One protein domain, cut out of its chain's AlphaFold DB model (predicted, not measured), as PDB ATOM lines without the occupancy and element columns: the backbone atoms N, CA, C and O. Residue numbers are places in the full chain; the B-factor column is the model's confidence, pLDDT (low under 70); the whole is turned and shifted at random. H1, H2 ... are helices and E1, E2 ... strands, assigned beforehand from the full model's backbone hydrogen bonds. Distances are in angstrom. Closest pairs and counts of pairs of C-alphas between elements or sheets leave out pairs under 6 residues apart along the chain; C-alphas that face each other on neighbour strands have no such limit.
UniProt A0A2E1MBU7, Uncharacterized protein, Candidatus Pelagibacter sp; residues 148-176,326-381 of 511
ATOM      1  N   SER A 148     -51.561 -53.512 -16.667       80.19
ATOM      2  CA  SER A 148     -52.019 -52.167 -16.305       80.19
ATOM      3  C   SER A 148     -51.179 -51.048 -16.916       80.19
ATOM      4  O   SER A 148     -51.682 -49.929 -17.067       80.19
ATOM      5  N   LYS A 149     -49.924 -51.352 -17.295       84.06
ATOM      6  CA  LYS A 149     -48.862 -50.384 -17.621       84.06
ATOM      7  C   LYS A 149     -48.536 -49.456 -16.438       84.06
ATOM      8  O   LYS A 149     -49.313 -49.297 -15.503       84.06
ATOM      9  N   VAL A 150     -47.351 -48.854 -16.451       85.69
ATOM     10  CA  VAL A 150     -46.954 -47.860 -15.443       85.69
ATOM     11  C   VAL A 150     -47.606 -46.528 -15.805       85.69
ATOM     12  O   VAL A 150     -47.440 -46.051 -16.926       85.69
ATOM     13  N   ASN A 151     -48.345 -45.928 -14.869       82.88
ATOM     14  CA  ASN A 151     -48.921 -44.595 -15.075       82.88
ATOM     15  C   ASN A 151     -47.875 -43.507 -14.796       82.88
ATOM     16  O   ASN A 151     -47.627 -42.657 -15.643       82.88
ATOM     17  N   GLN A 152     -47.227 -43.571 -13.630       84.12
ATOM     18  CA  GLN A 152     -46.155 -42.656 -13.224       84.12
ATOM     19  C   GLN A 152     -45.141 -43.349 -12.307       84.12
ATOM     20  O   GLN A 152     -45.422 -44.383 -11.681       84.12
ATOM     21  N   LEU A 153     -43.952 -42.750 -12.206       87.75
ATOM     22  CA  LEU A 153     -42.931 -43.161 -11.252       87.75
ATOM     23  C   LEU A 153     -42.881 -42.216 -10.053       87.75
ATOM     24  O   LEU A 153     -42.764 -41.007 -10.194       87.75
ATOM     25  N   LEU A 154     -42.887 -42.796  -8.859       87.19
ATOM     26  CA  LEU A 154     -42.772 -42.082  -7.599       87.19
ATOM     27  C   LEU A 154     -41.302 -41.949  -7.177       87.19
ATOM     28  O   LEU A 154     -40.531 -42.917  -7.290       87.19
ATOM     29  N   PRO A 155     -40.904 -40.790  -6.626       85.88
ATOM     30  CA  PRO A 155     -39.540 -40.562  -6.156       85.88
ATOM     31  C   PRO A 155     -39.214 -41.365  -4.894       85.88
ATOM     32  O   PRO A 155     -38.054 -41.714  -4.674       85.88
ATOM     33  N   THR A 156     -40.220 -41.692  -4.083       86.56
ATOM     34  CA  THR A 156     -40.086 -42.395  -2.804       86.56
ATOM     35  C   THR A 156     -40.920 -43.671  -2.776       86.56
ATOM     36  O   THR A 156     -41.888 -43.846  -3.519       86.56
ATOM     37  N   LYS A 157     -40.495 -44.624  -1.942       85.00
ATOM     38  CA  LYS A 157     -41.195 -45.896  -1.782       85.00
ATOM     39  C   LYS A 157     -42.420 -45.701  -0.884       85.00
ATOM     40  O   LYS A 157     -42.259 -45.315   0.267       85.00
ATOM     41  N   LEU A 158     -43.608 -46.038  -1.386       79.38
ATOM     42  CA  LEU A 158     -44.835 -46.077  -0.586       79.38
ATOM     43  C   LEU A 158     -44.815 -47.229   0.431       79.38
ATOM     44  O   LEU A 158     -44.259 -48.300   0.170       79.38
ATOM     45  N   GLU A 159     -45.472 -47.027   1.576       76.31
ATOM     46  CA  GLU A 159     -45.606 -48.047   2.628       76.31
ATOM     47  C   GLU A 159     -46.432 -49.262   2.180       76.31
ATOM     48  O   GLU A 159     -46.179 -50.387   2.615       76.31
ATOM     49  N   LYS A 160     -47.396 -49.049   1.276       69.19
ATOM     50  CA  LYS A 160     -48.193 -50.099   0.634       69.19
ATOM     51  C   LYS A 160     -47.970 -50.023  -0.874       69.19
ATOM     52  O   LYS A 160     -48.374 -49.062  -1.519       69.19
ATOM     53  N   GLU A 161     -47.287 -51.021  -1.425       60.84
ATOM     54  CA  GLU A 161     -47.097 -51.145  -2.873       60.84
ATOM     55  C   GLU A 161     -48.446 -51.502  -3.538       60.84
ATOM     56  O   GLU A 161     -49.077 -52.485  -3.152       60.84
ATOM     57  N   GLY A 162     -48.866 -50.739  -4.556       54.81
ATOM     58  CA  GLY A 162     -49.782 -51.239  -5.591       54.81
ATOM     59  C   GLY A 162     -51.289 -51.033  -5.406       54.81
ATOM     60  O   GLY A 162     -52.030 -51.997  -5.600       54.81
ATOM     61  N   ILE A 163     -51.748 -49.814  -5.099       55.16
ATOM     62  CA  ILE A 163     -53.185 -49.482  -5.205       55.16
ATOM     63  C   ILE A 163     -53.521 -48.810  -6.558       55.16
ATOM     64  O   ILE A 163     -54.539 -49.167  -7.132       55.16
ATOM     65  N   ASP A 164     -52.620 -47.999  -7.145       67.00
ATOM     66  CA  ASP A 164     -52.965 -47.127  -8.298       67.00
ATOM     67  C   ASP A 164     -51.997 -47.184  -9.508       67.00
ATOM     68  O   ASP A 164     -51.800 -46.182 -10.193       67.00
ATOM     69  N   ASP A 165     -51.321 -48.315  -9.761       76.38
ATOM     70  CA  ASP A 165     -50.337 -48.470 -10.864       76.38
ATOM     71  C   ASP A 165     -49.202 -47.409 -10.881       76.38
ATOM     72  O   ASP A 165     -48.557 -47.144 -11.903       76.38
ATOM     73  N   ASN A 166     -48.933 -46.819  -9.712       83.44
ATOM     74  CA  ASN A 166     -47.869 -45.853  -9.454       83.44
ATOM     75  C   ASN A 166     -46.707 -46.559  -8.755       83.44
ATOM     76  O   ASN A 166     -46.870 -47.135  -7.673       83.44
ATOM     77  N   TYR A 167     -45.524 -46.523  -9.364       84.94
ATOM     78  CA  TYR A 167     -44.405 -47.366  -8.936       84.94
ATOM     79  C   TYR A 167     -43.212 -46.552  -8.473       84.94
ATOM     80  O   TYR A 167     -42.869 -45.530  -9.045       84.94
ATOM     81  N   TYR A 168     -42.501 -47.046  -7.468       87.00
ATOM     82  CA  TYR A 168     -41.257 -46.429  -7.018       87.00
ATOM     83  C   TYR A 168     -40.178 -46.457  -8.124       87.00
ATOM     84  O   TYR A 168     -39.947 -47.486  -8.750       87.00
ATOM     85  N   VAL A 169     -39.439 -45.369  -8.351       85.44
ATOM     86  CA  VAL A 169     -38.419 -45.290  -9.427       85.44
ATOM     87  C   VAL A 169     -37.252 -46.280  -9.273       85.44
ATOM     88  O   VAL A 169     -36.556 -46.622 -10.238       85.44
ATOM     89  N   LYS A 170     -36.998 -46.754  -8.049       86.81
ATOM     90  CA  LYS A 170     -36.035 -47.838  -7.781       86.81
ATOM     91  C   LYS A 170     -36.752 -49.162  -7.528       86.81
ATOM     92  O   LYS A 170     -36.249 -50.027  -6.816       86.81
ATOM     93  N   TYR A 171     -37.960 -49.320  -8.064       86.75
ATOM     94  CA  TYR A 171     -38.647 -50.594  -8.028       86.75
ATOM     95  C   TYR A 171     -37.881 -51.608  -8.868       86.75
ATOM     96  O   TYR A 171     -37.492 -51.336 -10.004       86.75
ATOM     97  N   TYR A 172     -37.663 -52.796  -8.308       84.81
ATOM     98  CA  TYR A 172     -36.727 -53.775  -8.856       84.81
ATOM     99  C   TYR A 172     -37.006 -54.137 -10.327       84.81
ATOM    100  O   TYR A 172     -36.070 -54.391 -11.084       84.81
ATOM    101  N   TYR A 173     -38.267 -54.137 -10.759       86.25
ATOM    102  CA  TYR A 173     -38.651 -54.472 -12.135       86.25
ATOM    103  C   TYR A 173     -38.566 -53.303 -13.122       86.25
ATOM    104  O   TYR A 173     -38.757 -53.534 -14.310       86.25
ATOM    105  N   LEU A 174     -38.286 -52.088 -12.640       89.00
ATOM    106  CA  LEU A 174     -38.281 -50.849 -13.424       89.00
ATOM    107  C   LEU A 174     -36.908 -50.154 -13.441       89.00
ATOM    108  O   LEU A 174     -36.651 -49.307 -14.289       89.00
ATOM    109  N   GLU A 175     -35.984 -50.550 -12.561       87.44
ATOM    110  CA  GLU A 175     -34.635 -49.973 -12.441       87.44
ATOM    111  C   GLU A 175     -33.773 -50.040 -13.713       87.44
ATOM    112  O   GLU A 175     -32.729 -49.391 -13.765       87.44
ATOM    113  N   ASN A 176     -34.105 -50.900 -14.679       89.56
ATOM    114  CA  ASN A 176     -33.254 -51.179 -15.831       89.56
ATOM    115  C   ASN A 176     -33.998 -51.129 -17.175       89.56
ATOM    116  O   ASN A 176     -34.098 -52.165 -17.840       89.56
ATOM    117  N   ASN A 326     -31.529 -28.589  -8.942       50.16
ATOM    118  CA  ASN A 326     -30.238 -27.885  -8.839       50.16
ATOM    119  C   ASN A 326     -29.001 -28.818  -8.908       50.16
ATOM    120  O   ASN A 326     -27.883 -28.388  -8.646       50.16
ATOM    121  N   ASP A 327     -29.183 -30.095  -9.267       52.22
ATOM    122  CA  ASP A 327     -28.105 -31.076  -9.420       52.22
ATOM    123  C   ASP A 327     -27.951 -31.454 -10.902       52.22
ATOM    124  O   ASP A 327     -28.598 -32.391 -11.387       52.22
ATOM    125  N   GLU A 328     -27.055 -30.775 -11.614       54.75
ATOM    126  CA  GLU A 328     -26.761 -31.039 -13.034       54.75
ATOM    127  C   GLU A 328     -26.202 -32.444 -13.297       54.75
ATOM    128  O   GLU A 328     -26.376 -33.026 -14.367       54.75
ATOM    129  N   SER A 329     -25.621 -33.083 -12.282       58.69
ATOM    130  CA  SER A 329     -25.378 -34.524 -12.289       58.69
ATOM    131  C   SER A 329     -26.674 -35.266 -11.926       58.69
ATOM    132  O   SER A 329     -26.808 -35.856 -10.842       58.69
ATOM    133  N   MET A 330     -27.652 -35.294 -12.839       66.44
ATOM    134  CA  MET A 330     -28.842 -36.114 -12.620       66.44
ATOM    135  C   MET A 330     -28.441 -37.587 -12.476       66.44
ATOM    136  O   MET A 330     -27.887 -38.218 -13.381       66.44
ATOM    137  N   SER A 331     -28.756 -38.169 -11.315       83.38
ATOM    138  CA  SER A 331     -28.662 -39.618 -11.127       83.38
ATOM    139  C   SER A 331     -29.525 -40.340 -12.169       83.38
ATOM    140  O   SER A 331     -30.573 -39.833 -12.570       83.38
ATOM    141  N   ALA A 332     -29.169 -41.574 -12.536       89.00
ATOM    142  CA  ALA A 332     -29.988 -42.372 -13.458       89.00
ATOM    143  C   ALA A 332     -31.458 -42.487 -13.002       89.00
ATOM    144  O   ALA A 332     -32.364 -42.522 -13.828       89.00
ATOM    145  N   SER A 333     -31.723 -42.504 -11.688       88.06
ATOM    146  CA  SER A 333     -33.093 -42.443 -11.161       88.06
ATOM    147  C   SER A 333     -33.798 -41.115 -11.449       88.06
ATOM    148  O   SER A 333     -34.962 -41.153 -11.830       88.06
ATOM    149  N   LYS A 334     -33.120 -39.968 -11.303       89.00
ATOM    150  CA  LYS A 334     -33.693 -38.645 -11.614       89.00
ATOM    151  C   LYS A 334     -34.001 -38.516 -13.110       89.00
ATOM    152  O   LYS A 334     -35.095 -38.091 -13.467       89.00
ATOM    153  N   VAL A 335     -33.108 -39.006 -13.974       91.38
ATOM    154  CA  VAL A 335     -33.353 -39.057 -15.428       91.38
ATOM    155  C   VAL A 335     -34.586 -39.910 -15.748       91.38
ATOM    156  O   VAL A 335     -35.452 -39.480 -16.501       91.38
ATOM    157  N   ARG A 336     -34.726 -41.094 -15.132       91.94
ATOM    158  CA  ARG A 336     -35.920 -41.940 -15.321       91.94
ATOM    159  C   ARG A 336     -37.209 -41.274 -14.838       91.94
ATOM    160  O   ARG A 336     -38.213 -41.415 -15.519       91.94
ATOM    161  N   LEU A 337     -37.189 -40.581 -13.694       91.31
ATOM    162  CA  LEU A 337     -38.343 -39.811 -13.203       91.31
ATOM    163  C   LEU A 337     -38.738 -38.716 -14.198       91.31
ATOM    164  O   LEU A 337     -39.899 -38.632 -14.580       91.31
ATOM    165  N   SER A 338     -37.756 -37.949 -14.673       90.88
ATOM    166  CA  SER A 338     -37.972 -36.869 -15.644       90.88
ATOM    167  C   SER A 338     -38.599 -37.406 -16.934       90.88
ATOM    168  O   SER A 338     -39.591 -36.876 -17.418       90.88
ATOM    169  N   ILE A 339     -38.084 -38.529 -17.445       92.00
ATOM    170  CA  ILE A 339     -38.627 -39.190 -18.639       92.00
ATOM    171  C   ILE A 339     -40.032 -39.780 -18.396       92.00
ATOM    172  O   ILE A 339     -40.833 -39.883 -19.330       92.00
ATOM    173  N   ALA A 340     -40.340 -40.194 -17.164       89.75
ATOM    174  CA  ALA A 340     -41.617 -40.816 -16.833       89.75
ATOM    175  C   ALA A 340     -42.773 -39.819 -16.722       89.75
ATOM    176  O   ALA A 340     -43.882 -40.165 -17.110       89.75
ATOM    177  N   ASN A 341     -42.511 -38.601 -16.247       83.69
ATOM    178  CA  ASN A 341     -43.550 -37.609 -15.957       83.69
ATOM    179  C   ASN A 341     -44.208 -36.977 -17.200       83.69
ATOM    180  O   ASN A 341     -45.145 -36.215 -17.038       83.69
ATOM    181  N   ASP A 342     -43.743 -37.284 -18.417       77.69
ATOM    182  CA  ASP A 342     -44.355 -36.902 -19.711       77.69
ATOM    183  C   ASP A 342     -44.709 -35.415 -19.906       77.69
ATOM    184  O   ASP A 342     -45.513 -35.052 -20.761       77.69
ATOM    185  N   LEU A 343     -44.088 -34.536 -19.122       78.31
ATOM    186  CA  LEU A 343     -44.167 -33.096 -19.315       78.31
ATOM    187  C   LEU A 343     -43.127 -32.692 -20.364       78.31
ATOM    188  O   LEU A 343     -41.958 -33.088 -20.274       78.31
ATOM    189  N   SER A 344     -43.535 -31.875 -21.337       76.44
ATOM    190  CA  SER A 344     -42.666 -31.339 -22.399       76.44
ATOM    191  C   SER A 344     -41.372 -30.734 -21.842       76.44
ATOM    192  O   SER A 344     -40.290 -31.000 -22.376       76.44
ATOM    193  N   ASN A 345     -41.474 -30.006 -20.726       84.69
ATOM    194  CA  ASN A 345     -40.351 -29.364 -20.041       84.69
ATOM    195  C   ASN A 345     -39.324 -30.389 -19.527       84.69
ATOM    196  O   ASN A 345     -38.119 -30.184 -19.658       84.69
ATOM    197  N   ASN A 346     -39.766 -31.560 -19.051       87.12
ATOM    198  CA  ASN A 346     -38.854 -32.602 -18.570       87.12
ATOM    199  C   ASN A 346     -38.065 -33.259 -19.710       87.12
ATOM    200  O   ASN A 346     -36.896 -33.607 -19.537       87.12
ATOM    201  N   PHE A 347     -38.664 -33.421 -20.894       90.00
ATOM    202  CA  PHE A 347     -37.918 -33.904 -22.059       90.00
ATOM    203  C   PHE A 347     -36.911 -32.874 -22.559       90.00
ATOM    204  O   PHE A 347     -35.828 -33.262 -22.990       90.00
ATOM    205  N   GLN A 348     -37.237 -31.581 -22.497       89.94
ATOM    206  CA  GLN A 348     -36.277 -30.523 -22.812       89.94
ATOM    207  C   GLN A 348     -35.103 -30.527 -21.834       89.94
ATOM    208  O   GLN A 348     -33.964 -30.523 -22.292       89.94
ATOM    209  N   LEU A 349     -35.359 -30.672 -20.530       89.44
ATOM    210  CA  LEU A 349     -34.307 -30.806 -19.519       89.44
ATOM    211  C   LEU A 349     -33.388 -32.004 -19.805       89.44
ATOM    212  O   LEU A 349     -32.167 -31.890 -19.755       89.44
ATOM    213  N   VAL A 350     -33.956 -33.163 -20.161       91.50
ATOM    214  CA  VAL A 350     -33.159 -34.341 -20.550       91.50
ATOM    215  C   VAL A 350     -32.374 -34.077 -21.837       91.50
ATOM    216  O   VAL A 350     -31.229 -34.504 -21.943       91.50
ATOM    217  N   ARG A 351     -32.940 -33.361 -22.814       93.69
ATOM    218  CA  ARG A 351     -32.211 -32.987 -24.035       93.69
ATOM    219  C   ARG A 351     -31.053 -32.045 -23.753       93.69
ATOM    220  O   ARG A 351     -29.970 -32.302 -24.258       93.69
ATOM    221  N   GLN A 352     -31.260 -31.032 -22.921       91.06
ATOM    222  CA  GLN A 352     -30.213 -30.106 -22.492       91.06
ATOM    223  C   GLN A 352     -29.099 -30.848 -21.754       91.06
ATOM    224  O   GLN A 352     -27.941 -30.749 -22.142       91.06
ATOM    225  N   LEU A 353     -29.452 -31.696 -20.782       90.75
ATOM    226  CA  LEU A 353     -28.484 -32.470 -20.003       90.75
ATOM    227  C   LEU A 353     -27.554 -33.332 -20.878       90.75
ATOM    228  O   LEU A 353     -26.394 -33.546 -20.534       90.75
ATOM    229  N   TYR A 354     -28.061 -33.878 -21.985       94.19
ATOM    230  CA  TYR A 354     -27.301 -34.779 -22.854       94.19
ATOM    231  C   TYR A 354     -26.775 -34.119 -24.134       94.19
ATOM    232  O   TYR A 354     -26.063 -34.802 -24.872       94.19
ATOM    233  N   ALA A 355     -27.082 -32.843 -24.391       93.94
ATOM    234  CA  ALA A 355     -26.808 -32.158 -25.659       93.94
ATOM    235  C   ALA A 355     -25.332 -32.228 -26.070       93.94
ATOM    236  O   ALA A 355     -25.016 -32.446 -27.236       93.94
ATOM    237  N   ASP A 356     -24.432 -32.145 -25.092       92.06
ATOM    238  CA  ASP A 356     -22.997 -32.182 -25.353       92.06
ATOM    239  C   ASP A 356     -22.460 -33.609 -25.568       92.06
ATOM    240  O   ASP A 356     -21.350 -33.805 -26.069       92.06
ATOM    241  N   TYR A 357     -23.194 -34.641 -25.143       94.56
ATOM    242  CA  TYR A 357     -22.730 -36.037 -25.119       94.56
ATOM    243  C   TYR A 357     -23.345 -36.902 -26.214       94.56
ATOM    244  O   TYR A 357     -22.762 -37.921 -26.589       94.56
ATOM    245  N   LEU A 358     -24.542 -36.547 -26.669       96.44
ATOM    246  CA  LEU A 358     -25.336 -37.307 -27.620       96.44
ATOM    247  C   LEU A 358     -25.985 -36.343 -28.609       96.44
ATOM    248  O   LEU A 358     -26.404 -35.251 -28.238       96.44
ATOM    249  N   ASN A 359     -26.125 -36.774 -29.861       96.69
ATOM    250  CA  ASN A 359     -26.931 -36.020 -30.814       96.69
ATOM    251  C   ASN A 359     -28.427 -36.136 -30.473       96.69
ATOM    252  O   ASN A 359     -28.854 -36.991 -29.689       96.69
ATOM    253  N   LYS A 360     -29.238 -35.275 -31.089       95.94
ATOM    254  CA  LYS A 360     -30.681 -35.216 -30.839       95.94
ATOM    255  C   LYS A 360     -31.361 -36.570 -31.067       95.94
ATOM    256  O   LYS A 360     -32.186 -36.978 -30.251       95.94
ATOM    257  N   GLU A 361     -30.987 -37.284 -32.127       96.81
ATOM    258  CA  GLU A 361     -31.566 -38.582 -32.476       96.81
ATOM    259  C   GLU A 361     -31.285 -39.648 -31.409       96.81
ATOM    260  O   GLU A 361     -32.171 -40.431 -31.068       96.81
ATOM    261  N   ASP A 362     -30.073 -39.673 -30.853       97.00
ATOM    262  CA  ASP A 362     -29.670 -40.596 -29.792       97.00
ATOM    263  C   ASP A 362     -30.364 -40.279 -28.464       97.00
ATOM    264  O   ASP A 362     -30.716 -41.199 -27.718       97.00
ATOM    265  N   ILE A 363     -30.593 -38.996 -28.172       96.25
ATOM    266  CA  ILE A 363     -31.342 -38.574 -26.985       96.25
ATOM    267  C   ILE A 363     -32.807 -38.989 -27.114       96.25
ATOM    268  O   ILE A 363     -33.347 -39.609 -26.197       96.25
ATOM    269  N   ASP A 364     -33.444 -38.703 -28.248       95.00
ATOM    270  CA  ASP A 364     -34.836 -39.089 -28.492       95.00
ATOM    271  C   ASP A 364     -34.984 -40.624 -28.493       95.00
ATOM    272  O   ASP A 364     -35.924 -41.166 -27.900       95.00
ATOM    273  N   PHE A 365     -34.007 -41.347 -29.052       95.50
ATOM    274  CA  PHE A 365     -33.908 -42.804 -28.950       95.50
ATOM    275  C   PHE A 365     -33.804 -43.275 -27.494       95.50
ATOM    276  O   PHE A 365     -34.498 -44.215 -27.094       95.50
ATOM    277  N   MET A 366     -32.957 -42.645 -26.676       96.19
ATOM    278  CA  MET A 366     -32.828 -42.975 -25.256       96.19
ATOM    279  C   MET A 366     -34.142 -42.721 -24.511       96.19
ATOM    280  O   MET A 366     -34.584 -43.604 -23.777       96.19
ATOM    281  N   ILE A 367     -34.782 -41.563 -24.706       94.62
ATOM    282  CA  ILE A 367     -36.073 -41.220 -24.089       94.62
ATOM    283  C   ILE A 367     -37.109 -42.289 -24.439       94.62
ATOM    284  O   ILE A 367     -37.727 -42.866 -23.540       94.62
ATOM    285  N   HIS A 368     -37.245 -42.621 -25.723       93.62
ATOM    286  CA  HIS A 368     -38.185 -43.635 -26.188       93.62
ATOM    287  C   HIS A 368     -37.943 -45.005 -25.535       93.62
ATOM    288  O   HIS A 368     -38.867 -45.602 -24.979       93.62
ATOM    289  N   ASN A 369     -36.700 -45.497 -25.541       93.62
ATOM    290  CA  ASN A 369     -36.379 -46.805 -24.962       93.62
ATOM    291  C   ASN A 369     -36.486 -46.822 -23.437       93.62
ATOM    292  O   ASN A 369     -36.884 -47.838 -22.866       93.62
ATOM    293  N   VAL A 370     -36.191 -45.706 -22.762       94.00
ATOM    294  CA  VAL A 370     -36.442 -45.589 -21.324       94.00
ATOM    295  C   VAL A 370     -37.939 -45.712 -21.048       94.00
ATOM    296  O   VAL A 370     -38.320 -46.531 -20.213       94.00
ATOM    297  N   ARG A 371     -38.796 -44.979 -21.769       92.81
ATOM    298  CA  ARG A 371     -40.258 -45.047 -21.587       92.81
ATOM    299  C   ARG A 371     -40.818 -46.437 -21.880       92.81
ATOM    300  O   ARG A 371     -41.560 -46.985 -21.064       92.81
ATOM    301  N   SER A 372     -40.398 -47.030 -22.994       91.38
ATOM    302  CA  SER A 372     -40.772 -48.389 -23.394       91.38
ATOM    303  C   SER A 372     -40.341 -49.424 -22.348       91.38
ATOM    304  O   SER A 372     -41.145 -50.239 -21.892       91.38
ATOM    305  N   GLY A 373     -39.099 -49.336 -21.863       91.44
ATOM    306  CA  GLY A 373     -38.576 -50.207 -20.813       91.44
ATOM    307  C   GLY A 373     -39.229 -50.005 -19.443       91.44
ATOM    308  O   GLY A 373     -39.174 -50.909 -18.607       91.44
ATOM    309  N   LEU A 374     -39.844 -48.845 -19.200       91.44
ATOM    310  CA  LEU A 374     -40.647 -48.546 -18.013       91.44
ATOM    311  C   LEU A 374     -42.116 -48.963 -18.155       91.44
ATOM    312  O   LEU A 374     -42.847 -48.847 -17.179       91.44
ATOM    313  N   TYR A 375     -42.540 -49.482 -19.311       89.44
ATOM    314  CA  TYR A 375     -43.931 -49.855 -19.589       89.44
ATOM    315  C   TYR A 375     -44.912 -48.694 -19.405       89.44
ATOM    316  O   TYR A 375     -46.042 -48.916 -18.974       89.44
ATOM    317  N   LEU A 376     -44.491 -47.463 -19.700       88.69
ATOM    318  CA  LEU A 376     -45.383 -46.311 -19.620       88.69
ATOM    319  C   LEU A 376     -46.481 -46.418 -20.682       88.69
ATOM    320  O   LEU A 376     -46.261 -46.952 -21.774       88.69
ATOM    321  N   LYS A 377     -47.684 -45.929 -20.367       79.81
ATOM    322  CA  LYS A 377     -48.719 -45.731 -21.389       79.81
ATOM    323  C   LYS A 377     -48.182 -44.729 -22.409       79.81
ATOM    324  O   LYS A 377     -47.623 -43.704 -22.032       79.81
ATOM    325  N   ASP A 378     -48.311 -45.050 -23.693       67.31
ATOM    326  CA  ASP A 378     -48.019 -44.074 -24.734       67.31
ATOM    327  C   ASP A 378     -48.969 -42.897 -24.497       67.31
ATOM    328  O   ASP A 378     -50.187 -43.070 -24.592       67.31
ATOM    329  N   ALA A 379     -48.443 -41.718 -24.153       58.38
ATOM    330  CA  ALA A 379     -49.192 -40.503 -24.413       58.38
ATOM    331  C   ALA A 379     -49.404 -40.497 -25.918       58.38
ATOM    332  O   ALA A 379     -48.428 -40.528 -26.666       58.38
ATOM    333  N   SER A 380     -50.668 -40.621 -26.328       49.44
ATOM    334  CA  SER A 380     -51.172 -40.505 -27.699       49.44
ATOM    335  C   SER A 380     -50.116 -39.959 -28.666       49.44
ATOM    336  O   SER A 380     -49.853 -38.760 -28.672       49.44
ATOM    337  N   SER A 381     -49.446 -40.850 -29.402       41.34
ATOM    338  CA  SER A 381     -48.227 -40.502 -30.127       41.34
ATOM    339  C   SER A 381     -48.499 -39.540 -31.286       41.34
ATOM    340  O   SER A 381     -49.393 -39.772 -32.101       41.34
TER     341      SER A 381
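This is residues 148 to 176 and 326 to 381 of the 511 residues of an uncharacterized protein of Candidatus Pelagibacter sp (UniProt A0A2E1MBU7). Three helices pack on one another, H3 crossing the hairpin of H1 and H2; near H1, the small parallel sheet E1 E2 and its long loop form the other end. The 85 printed residues run E1, E2, H1, H2, H3; under half, 40, are in named elements, mostly helix. The whole is compact, radius of gyration of the C-alphas 13.0 A, spanning 40 by 30 by 21 A.

Find C-alpha 152 at (-46.155, -42.656, -13.224), where E1, residues 152 to 154, begins; E2 is residues 166 to 168. Then come H1, residues 332 to 340, 12.2 A; H2, 344 to 354, 15.8 A; and H3, 360 to 373, 19.7 A, ending at C-alpha 373, (-38.576, -50.207, -20.813).

See E1 and E2 parallel, N 154 and O 167 2.7 A apart, within hydrogen-bond range. The closest C-alphas of E1 and H1, Leu 153 and Leu 337, are 6.0 A apart. H1 and H2, a helical hairpin, touch, closest C-alphas Ser 338 and Asn 346, 5.2 A, at a shallow tilt of 33 degrees, only just short of steep. H3 touches H1 with residues 367 to 371 alone, closest C-alphas Ile 367 and Ile 339, 6.4 A, about perpendicular at 86 degrees. H3 touches H2, closest C-alphas Ile 363 and Arg 351, 6.4 A, at a steep tilt of 62 degrees. In H1, H2 and H3 every O i to N i+4 pair is within hydrogen-bond range.

The C-alphas farthest apart, Lys 160 and Asn 359, are 40.5 A apart. Residues 177 to 325 are cut out, leaving 24.5 A between C-alphas 176 and 326. The link E1 to E2 is long, 11 residues. Look for pLDDT under 70 at residues 160 to 164, 326 to 330 and 378 to 381.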